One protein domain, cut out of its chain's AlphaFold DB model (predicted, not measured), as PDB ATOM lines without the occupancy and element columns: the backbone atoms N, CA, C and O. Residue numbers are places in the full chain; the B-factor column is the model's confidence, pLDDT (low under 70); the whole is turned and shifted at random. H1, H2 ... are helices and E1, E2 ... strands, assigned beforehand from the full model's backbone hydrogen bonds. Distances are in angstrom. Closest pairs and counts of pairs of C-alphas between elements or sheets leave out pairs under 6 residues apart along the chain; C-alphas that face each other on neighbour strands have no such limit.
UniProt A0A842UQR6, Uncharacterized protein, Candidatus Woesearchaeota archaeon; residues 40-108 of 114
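What this domain is: This is residues 40 to 108 of the 114 residues of an uncharacterized protein of Candidatus Woesearchaeota archaeon (UniProt A0A842UQR6). A twisted wall of five short antiparallel strands has two short helices, H1 and H2, packed over one face and no named helix over the other. The helices meet nearly at right angles: H1 runs slantwise over E1 and E5, while H2 stands up from the sheet. The printed part has 69 residues, with elements in the order E1, E2, H1, E3, E4, E5, H2; the sheet runs E2, E1, E5, E4, E3, and the class is mixed, helices and strands. It is compact, with a radius of gyration of the C-alphas of 11.0 A, and rounded, spanning 29 by 26 by 21 A.

Where its parts are: E1, residues 44 to 47, begins at C-alpha 44 (104.631, 189.455, 176.554) and is 10.2 A long. E2, residues 54 to 56, measures 6.2 A. H1, residues 59 to 66, is 10.3 A long and begins at C-alpha 59 (107.935, 192.231, 171.339). E3, residues 71 to 74, measures 10.3 A, E4, residues 83 to 86, 10.1 A, and E5, residues 93 to 96, 10.0 A. H2, residues 98 to 106, is 12.0 A long and ends at C-alpha 106 (107.876, 184.082, 162.163).

How they stand to each other: E2 and E3 are the edge strands. E1 and E2 form a hairpin, with N 46 and O 54 2.9 A apart. E1 and E5 are antiparallel at 162 degrees; N 47 and O 93 are 2.8 A apart. E5 and E4 form a hairpin, with N 94 and O 85 2.7 A apart, and E4 and E3 another, with N 73 and O 84 2.8 A apart. E3, E4 and E5 make a meander, each strand the antiparallel neighbour of the one before. From edge to edge the strands' lines turn by 93 degrees. H1 is on the sheet at a height of 9.0 A, over E1 and E5, at 41 degrees to E1 on the local plane. H2, on the same face, has a height of 9.6 A over the sheet, lies over E5 and stands up from the sheet by 53 degrees. The two layers are the sheet and these helices on one face. H1 and H2 touch, about perpendicular at 80 degrees; their closest C-alphas, of Cys 63 and Cys 104, are 5.4 A apart. In H1 and H2 every O i to N i+4 pair is within hydrogen-bond range.

The domain as a whole: The C-alphas farthest apart, of Glu 40 and Lys 89, are 32.2 A apart. The printed part has no cut, and no link is long. The mean pLDDT of the printed part is 81.4; residue 40, residues 50 to 53, residues 77 to 79 and residue 88 are under 70.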
ATOM      1  N   GLU A  40      99.803 194.592 167.074       59.31
ATOM      2  CA  GLU A  40      99.061 195.396 168.059       59.31
ATOM      3  C   GLU A  40      98.437 194.580 169.205       59.31
ATOM      4  O   GLU A  40      97.999 195.148 170.201       59.31
ATOM      5  N   GLN A  41      98.354 193.254 169.070       73.12
ATOM      6  CA  GLN A  41      97.790 192.368 170.087       73.12
ATOM      7  C   GLN A  41      98.783 191.317 170.599       73.12
ATOM      8  O   GLN A  41      98.373 190.437 171.353       73.12
ATOM      9  N   ALA A  42     100.052 191.360 170.187       82.50
ATOM     10  CA  ALA A  42     101.085 190.516 170.779       82.50
ATOM     11  C   ALA A  42     101.368 191.014 172.202       82.50
ATOM     12  O   ALA A  42     101.570 192.207 172.416       82.50
ATOM     13  N   LYS A  43     101.319 190.104 173.178       87.38
ATOM     14  CA  LYS A  43     101.553 190.414 174.589       87.38
ATOM     15  C   LYS A  43     102.640 189.515 175.134       87.38
ATOM     16  O   LYS A  43     102.610 188.302 174.922       87.38
ATOM     17  N   CYS A  44     103.558 190.132 175.861       88.25
ATOM     18  CA  CYS A  44     104.631 189.455 176.554       88.25
ATOM     19  C   CYS A  44     104.771 190.009 177.965       88.25
ATOM     20  O   CYS A  44     104.691 191.218 178.180       88.25
ATOM     21  N   ARG A  45     104.994 189.132 178.938       88.31
ATOM     22  CA  ARG A  45     105.156 189.512 180.339       88.31
ATOM     23  C   ARG A  45     106.308 188.748 180.960       88.31
ATOM     24  O   ARG A  45     106.367 187.529 180.865       88.31
ATOM     25  N   PHE A  46     107.192 189.473 181.628       87.50
ATOM     26  CA  PHE A  46     108.292 188.902 182.386       87.50
ATOM     27  C   PHE A  46     107.934 188.836 183.866       87.50
ATOM     28  O   PHE A  46     107.427 189.807 184.429       87.50
ATOM     29  N   MET A  47     108.215 187.698 184.487       85.31
ATOM     30  CA  MET A  47     108.074 187.468 185.915       85.31
ATOM     31  C   MET A  47     109.408 186.967 186.461       85.31
ATOM     32  O   MET A  47     109.886 185.895 186.077       85.31
ATOM     33  N   SER A  48     110.008 187.756 187.348       80.19
ATOM     34  CA  SER A  48     111.211 187.353 188.070       80.19
ATOM     35  C   SER A  48     110.835 186.611 189.353       80.19
ATOM     36  O   SER A  48     109.703 186.701 189.823       80.19
ATOM     37  N   ALA A  49     111.786 185.879 189.932       70.62
ATOM     38  CA  ALA A  49     111.583 185.177 191.198       70.62
ATOM     39  C   ALA A  49     111.294 186.134 192.373       70.62
ATOM     40  O   ALA A  49     110.567 185.758 193.290       70.62
ATOM     41  N   ASP A  50     111.830 187.359 192.316       67.44
ATOM     42  CA  ASP A  50     111.787 188.341 193.409       67.44
ATOM     43  C   ASP A  50     110.860 189.544 193.148       67.44
ATOM     44  O   ASP A  50     110.693 190.375 194.042       67.44
ATOM     45  N   ASP A  51     110.256 189.677 191.957       62.00
ATOM     46  CA  ASP A  51     109.483 190.880 191.607       62.00
ATOM     47  C   ASP A  51     108.292 190.619 190.668       62.00
ATOM     48  O   ASP A  51     108.269 189.661 189.887       62.00
ATOM     49  N   MET A  52     107.289 191.497 190.766       60.50
ATOM     50  CA  MET A  52     106.014 191.383 190.060       60.50
ATOM     51  C   MET A  52     106.143 191.559 188.544       60.50
ATOM     52  O   MET A  52     107.015 192.249 188.017       60.50
ATOM     53  N   SER A  53     105.191 190.932 187.855       66.06
ATOM     54  CA  SER A  53     104.995 190.928 186.413       66.06
ATOM     55  C   SER A  53     105.141 192.301 185.753       66.06
ATOM     56  O   SER A  53     104.294 193.177 185.920       66.06
ATOM     57  N   ASN A  54     106.146 192.449 184.892       72.31
ATOM     58  CA  ASN A  54     106.248 193.593 183.991       72.31
ATOM     59  C   ASN A  54     105.858 193.167 182.577       72.31
ATOM     60  O   ASN A  54     106.432 192.239 182.005       72.31
ATOM     61  N   GLU A  55     104.854 193.837 182.013       78.69
ATOM     62  CA  GLU A  55     104.503 193.667 180.606       78.69
ATOM     63  C   GLU A  55     105.588 194.304 179.733       78.69
ATOM     64  O   GLU A  55     105.889 195.496 179.847       78.69
ATOM     65  N   ILE A  56     106.178 193.496 178.858       81.50
ATOM     66  CA  ILE A  56     107.156 193.938 177.876       81.50
ATOM     67  C   ILE A  56     106.380 194.364 176.631       81.50
ATOM     68  O   ILE A  56     105.846 193.535 175.897       81.50
ATOM     69  N   LYS A  57     106.315 195.679 176.400       81.06
ATOM     70  CA  LYS A  57     105.641 196.261 175.226       81.06
ATOM     71  C   LYS A  57     106.423 196.069 173.927       81.06
ATOM     72  O   LYS A  57     105.836 196.126 172.852       81.06
ATOM     73  N   ASP A  58     107.737 195.895 174.036       84.44
ATOM     74  CA  ASP A  58     108.623 195.637 172.907       84.44
ATOM     75  C   ASP A  58     108.726 194.126 172.667       84.44
ATOM     76  O   ASP A  58     109.379 193.391 173.411       84.44
ATOM     77  N   ILE A  59     108.019 193.656 171.644       86.75
ATOM     78  CA  ILE A  59     107.935 192.231 171.339       86.75
ATOM     79  C   ILE A  59     109.260 191.695 170.793       86.75
ATOM     80  O   ILE A  59     109.594 190.554 171.098       86.75
ATOM     81  N   ASP A  60     110.048 192.507 170.085       86.88
ATOM     82  CA  ASP A  60     111.370 192.097 169.605       86.88
ATOM     83  C   ASP A  60     112.308 191.823 170.780       86.88
ATOM     84  O   ASP A  60     112.948 190.770 170.850       86.88
ATOM     85  N   LEU A  61     112.320 192.729 171.764       85.88
ATOM     86  CA  LEU A  61     113.083 192.531 172.995       85.88
ATOM     87  C   LEU A  61     112.624 191.273 173.742       85.88
ATOM     88  O   LEU A  61     113.451 190.499 174.217       85.88
ATOM     89  N   CYS A  62     111.312 191.049 173.829       87.38
ATOM     90  CA  CYS A  62     110.773 189.851 174.457       87.38
ATOM     91  C   CYS A  62     111.225 188.566 173.744       87.38
ATOM     92  O   CYS A  62     111.727 187.653 174.401       87.38
ATOM     93  N   CYS A  63     111.094 188.495 172.415       87.94
ATOM     94  CA  CYS A  63     111.513 187.327 171.641       87.94
ATOM     95  C   CYS A  63     113.017 187.063 171.786       87.94
ATOM     96  O   CYS A  63     113.419 185.915 171.965       87.94
ATOM     97  N   TYR A  64     113.843 188.115 171.784       87.81
ATOM     98  CA  TYR A  64     115.285 188.001 172.003       87.81
ATOM     99  C   TYR A  64     115.636 187.417 173.379       87.81
ATOM    100  O   TYR A  64     116.519 186.570 173.498       87.81
ATOM    101  N   GLU A  65     114.944 187.843 174.437       84.88
ATOM    102  CA  GLU A  65     115.175 187.301 175.779       84.88
ATOM    103  C   GLU A  65     114.673 185.855 175.919       84.88
ATOM    104  O   GLU A  65     115.301 185.044 176.602       84.88
ATOM    105  N   ILE A  66     113.588 185.497 175.227       87.19
ATOM    106  CA  ILE A  66     113.026 184.142 175.249       87.19
ATOM    107  C   ILE A  66     113.931 183.116 174.577       87.19
ATOM    108  O   ILE A  66     113.969 181.982 175.040       87.19
ATOM    109  N   GLN A  67     114.716 183.492 173.566       85.00
ATOM    110  CA  GLN A  67     115.720 182.593 172.972       85.00
ATOM    111  C   GLN A  67     116.724 182.048 173.999       85.00
ATOM    112  O   GLN A  67     117.376 181.033 173.773       85.00
ATOM    113  N   LYS A  68     116.891 182.741 175.131       82.06
ATOM    114  CA  LYS A  68     117.767 182.307 176.227       82.06
ATOM    115  C   LYS A  68     117.077 181.305 177.161       82.06
ATOM    116  O   LYS A  68     117.734 180.727 178.029       82.06
ATOM    117  N   MET A  69     115.762 181.129 177.030       82.00
ATOM    118  CA  MET A  69     114.976 180.162 177.790       82.00
ATOM    119  C   MET A  69     115.144 178.770 177.186       82.00
ATOM    120  O   MET A  69     115.335 178.609 175.987       82.00
ATOM    121  N   ILE A  70     115.095 177.750 178.040       73.69
ATOM    122  CA  ILE A  70     115.366 176.362 177.634       73.69
ATOM    123  C   ILE A  70     114.066 175.631 177.287       73.69
ATOM    124  O   ILE A  70     114.071 174.711 176.473       73.69
ATOM    125  N   THR A  71     112.962 176.040 177.911       84.06
ATOM    126  CA  THR A  71     111.681 175.350 177.809       84.06
ATOM    127  C   THR A  71     110.567 176.365 177.615       84.06
ATOM    128  O   THR A  71     110.477 177.311 178.397       84.06
ATOM    129  N   CYS A  72     109.706 176.139 176.622       86.31
ATOM    130  CA  CYS A  72     108.416 176.805 176.480       86.31
ATOM    131  C   CYS A  72     107.297 175.761 176.492       86.31
ATOM    132  O   CYS A  72     107.374 174.777 175.763       86.31
ATOM    133  N   GLU A  73     106.268 175.985 177.301       88.19
ATOM    134  CA  GLU A  73     105.114 175.096 177.458       88.19
ATOM    135  C   GLU A  73     103.826 175.865 177.174       88.19
ATOM    136  O   GLU A  73     103.699 177.036 177.542       88.19
ATOM    137  N   GLU A  74     102.867 175.205 176.530       88.06
ATOM    138  CA  GLU A  74     101.506 175.724 176.400       88.06
ATOM    139  C   GLU A  74     100.778 175.572 177.744       88.06
ATOM    140  O   GLU A  74     100.834 174.523 178.390       88.06
ATOM    141  N   ILE A  75     100.121 176.637 178.188       86.75
ATOM    142  CA  ILE A  75      99.351 176.676 179.431       86.75
ATOM    143  C   ILE A  75      97.865 176.790 179.107       86.75
ATOM    144  O   ILE A  75      97.480 177.423 178.127       86.75
ATOM    145  N   ASP A  76      97.019 176.189 179.945       77.56
ATOM    146  CA  ASP A  76      95.569 176.262 179.764       77.56
ATOM    147  C   ASP A  76      95.114 177.733 179.848       77.56
ATOM    148  O   ASP A  76      95.158 178.366 180.907       77.56
ATOM    149  N   SER A  77      94.720 178.277 178.692       62.72
ATOM    150  CA  SER A  77      94.333 179.670 178.450       62.72
ATOM    151  C   SER A  77      93.098 180.060 179.282       62.72
ATOM    152  O   SER A  77      91.963 180.061 178.793       62.72
ATOM    153  N   SER A  78      93.285 180.430 180.550       54.16
ATOM    154  CA  SER A  78      92.248 181.115 181.338       54.16
ATOM    155  C   SER A  78      92.530 182.607 181.525       54.16
ATOM    156  O   SER A  78      91.615 183.363 181.845       54.16
ATOM    157  N   GLU A  79      93.772 183.053 181.304       61.59
ATOM    158  CA  GLU A  79      94.228 184.397 181.661       61.59
ATOM    159  C   GLU A  79      95.244 184.948 180.650       61.59
ATOM    160  O   GLU A  79      96.443 184.881 180.878       61.59
ATOM    161  N   GLU A  80      94.761 185.544 179.551       79.12
ATOM    162  CA  GLU A  80      95.490 186.486 178.664       79.12
ATOM    163  C   GLU A  80      96.747 185.966 177.912       79.12
ATOM    164  O   GLU A  80      97.126 186.558 176.896       79.12
ATOM    165  N   TYR A  81      97.347 184.863 178.358       84.56
ATOM    166  CA  TYR A  81      98.577 184.245 177.876       84.56
ATOM    167  C   TYR A  81      98.354 182.744 177.669       84.56
ATOM    168  O   TYR A  81      97.638 182.102 178.435       84.56
ATOM    169  N   ASP A  82      99.009 182.207 176.645       87.50
ATOM    170  CA  ASP A  82      98.831 180.831 176.168       87.50
ATOM    171  C   ASP A  82     100.110 179.999 176.348       87.50
ATOM    172  O   ASP A  82     100.064 178.778 176.335       87.50
ATOM    173  N   TYR A  83     101.262 180.650 176.546       89.06
ATOM    174  CA  TYR A  83     102.563 179.998 176.673       89.06
ATOM    175  C   TYR A  83     103.357 180.548 177.852       89.06
ATOM    176  O   TYR A  83     103.317 181.747 178.146       89.06
ATOM    177  N   ILE A  84     104.145 179.675 178.475       89.00
ATOM    178  CA  ILE A  84     105.140 180.021 179.483       89.00
ATOM    179  C   ILE A  84     106.519 179.515 179.062       89.00
ATOM    180  O   ILE A  84     106.720 178.325 178.856       89.00
ATOM    181  N   CYS A  85     107.488 180.419 178.963       88.62
ATOM    182  CA  CYS A  85     108.882 180.117 178.668       88.62
ATOM    183  C   CYS A  85     109.743 180.367 179.903       88.62
ATOM    184  O   CYS A  85     109.649 181.424 180.526       88.62
ATOM    185  N   TYR A  86     110.582 179.413 180.287       86.38
ATOM    186  CA  TYR A  86     111.362 179.515 181.512       86.38
ATOM    187  C   TYR A  86     112.710 178.798 181.419       86.38
ATOM    188  O   TYR A  86     112.948 177.915 180.589       86.38
ATOM    189  N   ASN A  87     113.611 179.182 182.322       82.00
ATOM    190  CA  ASN A  87     114.865 178.484 182.565       82.00
ATOM    191  C   ASN A  87     114.863 177.938 183.997       82.00
ATOM    192  O   ASN A  87     114.792 178.695 184.967       82.00
ATOM    193  N   LEU A  88     114.983 176.614 184.132       69.94
ATOM    194  CA  LEU A  88     114.975 175.903 185.418       69.94
ATOM    195  C   LEU A  88     116.042 176.402 186.409       69.94
ATOM    196  O   LEU A  88     115.899 176.188 187.610       69.94
ATOM    197  N   LYS A  89     117.115 177.047 185.927       72.56
ATOM    198  CA  LYS A  89     118.215 177.541 186.769       72.56
ATOM    199  C   LYS A  89     117.994 178.939 187.342       72.56
ATOM    200  O   LYS A  89     118.552 179.237 188.392       72.56
ATOM    201  N   GLU A  90     117.239 179.790 186.654       71.12
ATOM    202  CA  GLU A  90     117.162 181.225 186.967       71.12
ATOM    203  C   GLU A  90     115.840 181.631 187.625       71.12
ATOM    204  O   GLU A  90     115.727 182.742 188.128       71.12
ATOM    205  N   GLY A  91     114.823 180.759 187.624       74.50
ATOM    206  CA  GLY A  91     113.507 181.042 188.220       74.50
ATOM    207  C   GLY A  91     112.672 182.089 187.465       74.50
ATOM    208  O   GLY A  91     111.483 182.235 187.739       74.50
ATOM    209  N   ASN A  92     113.277 182.764 186.490       83.06
ATOM    210  CA  ASN A  92     112.666 183.701 185.561       83.06
ATOM    211  C   ASN A  92     111.678 182.998 184.622       83.06
ATOM    212  O   ASN A  92     111.991 181.947 184.048       83.06
ATOM    213  N   LYS A  93     110.503 183.605 184.438       87.19
ATOM    214  CA  LYS A  93     109.455 183.113 183.539       87.19
ATOM    215  C   LYS A  93     108.962 184.225 182.625       87.19
ATOM    216  O   LYS A  93     108.750 185.356 183.054       87.19
ATOM    217  N   TYR A  94     108.735 183.875 181.373       88.75
ATOM    218  CA  TYR A  94     108.144 184.719 180.351       88.75
ATOM    219  C   TYR A  94     106.794 184.138 179.971       88.75
ATOM    220  O   TYR A  94     106.682 182.946 179.718       88.75
ATOM    221  N   TYR A  95     105.776 184.978 179.924       88.75
ATOM    222  CA  TYR A  95     104.434 184.610 179.509       88.75
ATOM    223  C   TYR A  95     104.153 185.253 178.164       88.75
ATOM    224  O   TYR A  95     104.353 186.460 178.001       88.75
ATOM    225  N   LEU A  96     103.681 184.456 177.210       89.31
ATOM    226  CA  LEU A  96     103.341 184.905 175.867       89.31
ATOM    227  C   LEU A  96     101.918 184.516 175.532       89.31
ATOM    228  O   LEU A  96     101.458 183.430 175.867       89.31
ATOM    229  N   ASN A  97     101.230 185.390 174.812       89.31
ATOM    230  CA  ASN A  97     100.055 184.956 174.079       89.31
ATOM    231  C   ASN A  97     100.459 184.342 172.734       89.31
ATOM    232  O   ASN A  97     101.558 184.568 172.218       89.31
ATOM    233  N   SER A  98      99.531 183.622 172.117       87.31
ATOM    234  CA  SER A  98      99.712 182.945 170.833       87.31
ATOM    235  C   SER A  98     100.207 183.888 169.743       87.31
ATOM    236  O   SER A  98     100.919 183.483 168.829       87.31
ATOM    237  N   LYS A  99      99.848 185.174 169.811       88.19
ATOM    238  CA  LYS A  99     100.292 186.167 168.826       88.19
ATOM    239  C   LYS A  99     101.765 186.509 168.976       88.19
ATOM    240  O   LYS A  99     102.454 186.565 167.963       88.19
ATOM    241  N   ALA A 100     102.234 186.719 170.203       88.81
ATOM    242  CA  ALA A 100     103.640 186.970 170.482       88.81
ATOM    243  C   ALA A 100     104.489 185.724 170.189       88.81
ATOM    244  O   ALA A 100     105.504 185.836 169.513       88.81
ATOM    245  N   PHE A 101     104.018 184.532 170.570       87.88
ATOM    246  CA  PHE A 101     104.702 183.274 170.262       87.88
ATOM    247  C   PHE A 101     104.873 183.061 168.747       87.88
ATOM    248  O   PHE A 101     105.984 182.863 168.255       87.88
ATOM    249  N   ASN A 102     103.791 183.215 167.976       86.88
ATOM    250  CA  ASN A 102     103.853 183.104 166.517       86.88
ATOM    251  C   ASN A 102     104.700 184.206 165.866       86.88
ATOM    252  O   ASN A 102     105.309 183.969 164.825       86.88
ATOM    253  N   TYR A 103     104.730 185.410 166.446       87.44
ATOM    254  CA  TYR A 103     105.610 186.476 165.978       87.44
ATOM    255  C   TYR A 103     107.080 186.079 166.136       87.44
ATOM    256  O   TYR A 103     107.822 186.164 165.162       87.44
ATOM    257  N   CYS A 104     107.473 185.562 167.304       86.75
ATOM    258  CA  CYS A 104     108.845 185.115 167.528       86.75
ATOM    259  C   CYS A 104     109.250 184.008 166.538       86.75
ATOM    260  O   CYS A 104     110.311 184.097 165.932       86.75
ATOM    261  N   ILE A 105     108.384 183.018 166.286       85.19
ATOM    262  CA  ILE A 105     108.659 181.968 165.285       85.19
ATOM    263  C   ILE A 105     108.796 182.559 163.876       85.19
ATOM    264  O   ILE A 105     109.691 182.184 163.121       85.19
ATOM    265  N   LYS A 106     107.896 183.473 163.499       84.88
ATOM    266  CA  LYS A 106     107.876 184.082 162.163       84.88
ATOM    267  C   LYS A 106     109.142 184.885 161.871       84.88
ATOM    268  O   LYS A 106     109.607 184.868 160.737       84.88
ATOM    269  N   GLU A 107     109.657 185.596 162.867       84.19
ATOM    270  CA  GLU A 107     110.899 186.370 162.765       84.19
ATOM    271  C   GLU A 107     112.149 185.505 163.035       84.19
ATOM    272  O   GLU A 107     113.230 186.032 163.271       84.19
ATOM    273  N   GLU A 108     112.003 184.175 162.973       82.31
ATOM    274  CA  GLU A 108     113.085 183.191 163.076       82.31
ATOM    275  C   GLU A 108     113.806 183.190 164.433       82.31
ATOM    276  O   GLU A 108     114.964 182.779 164.535       82.31
TER     277      GLU A 108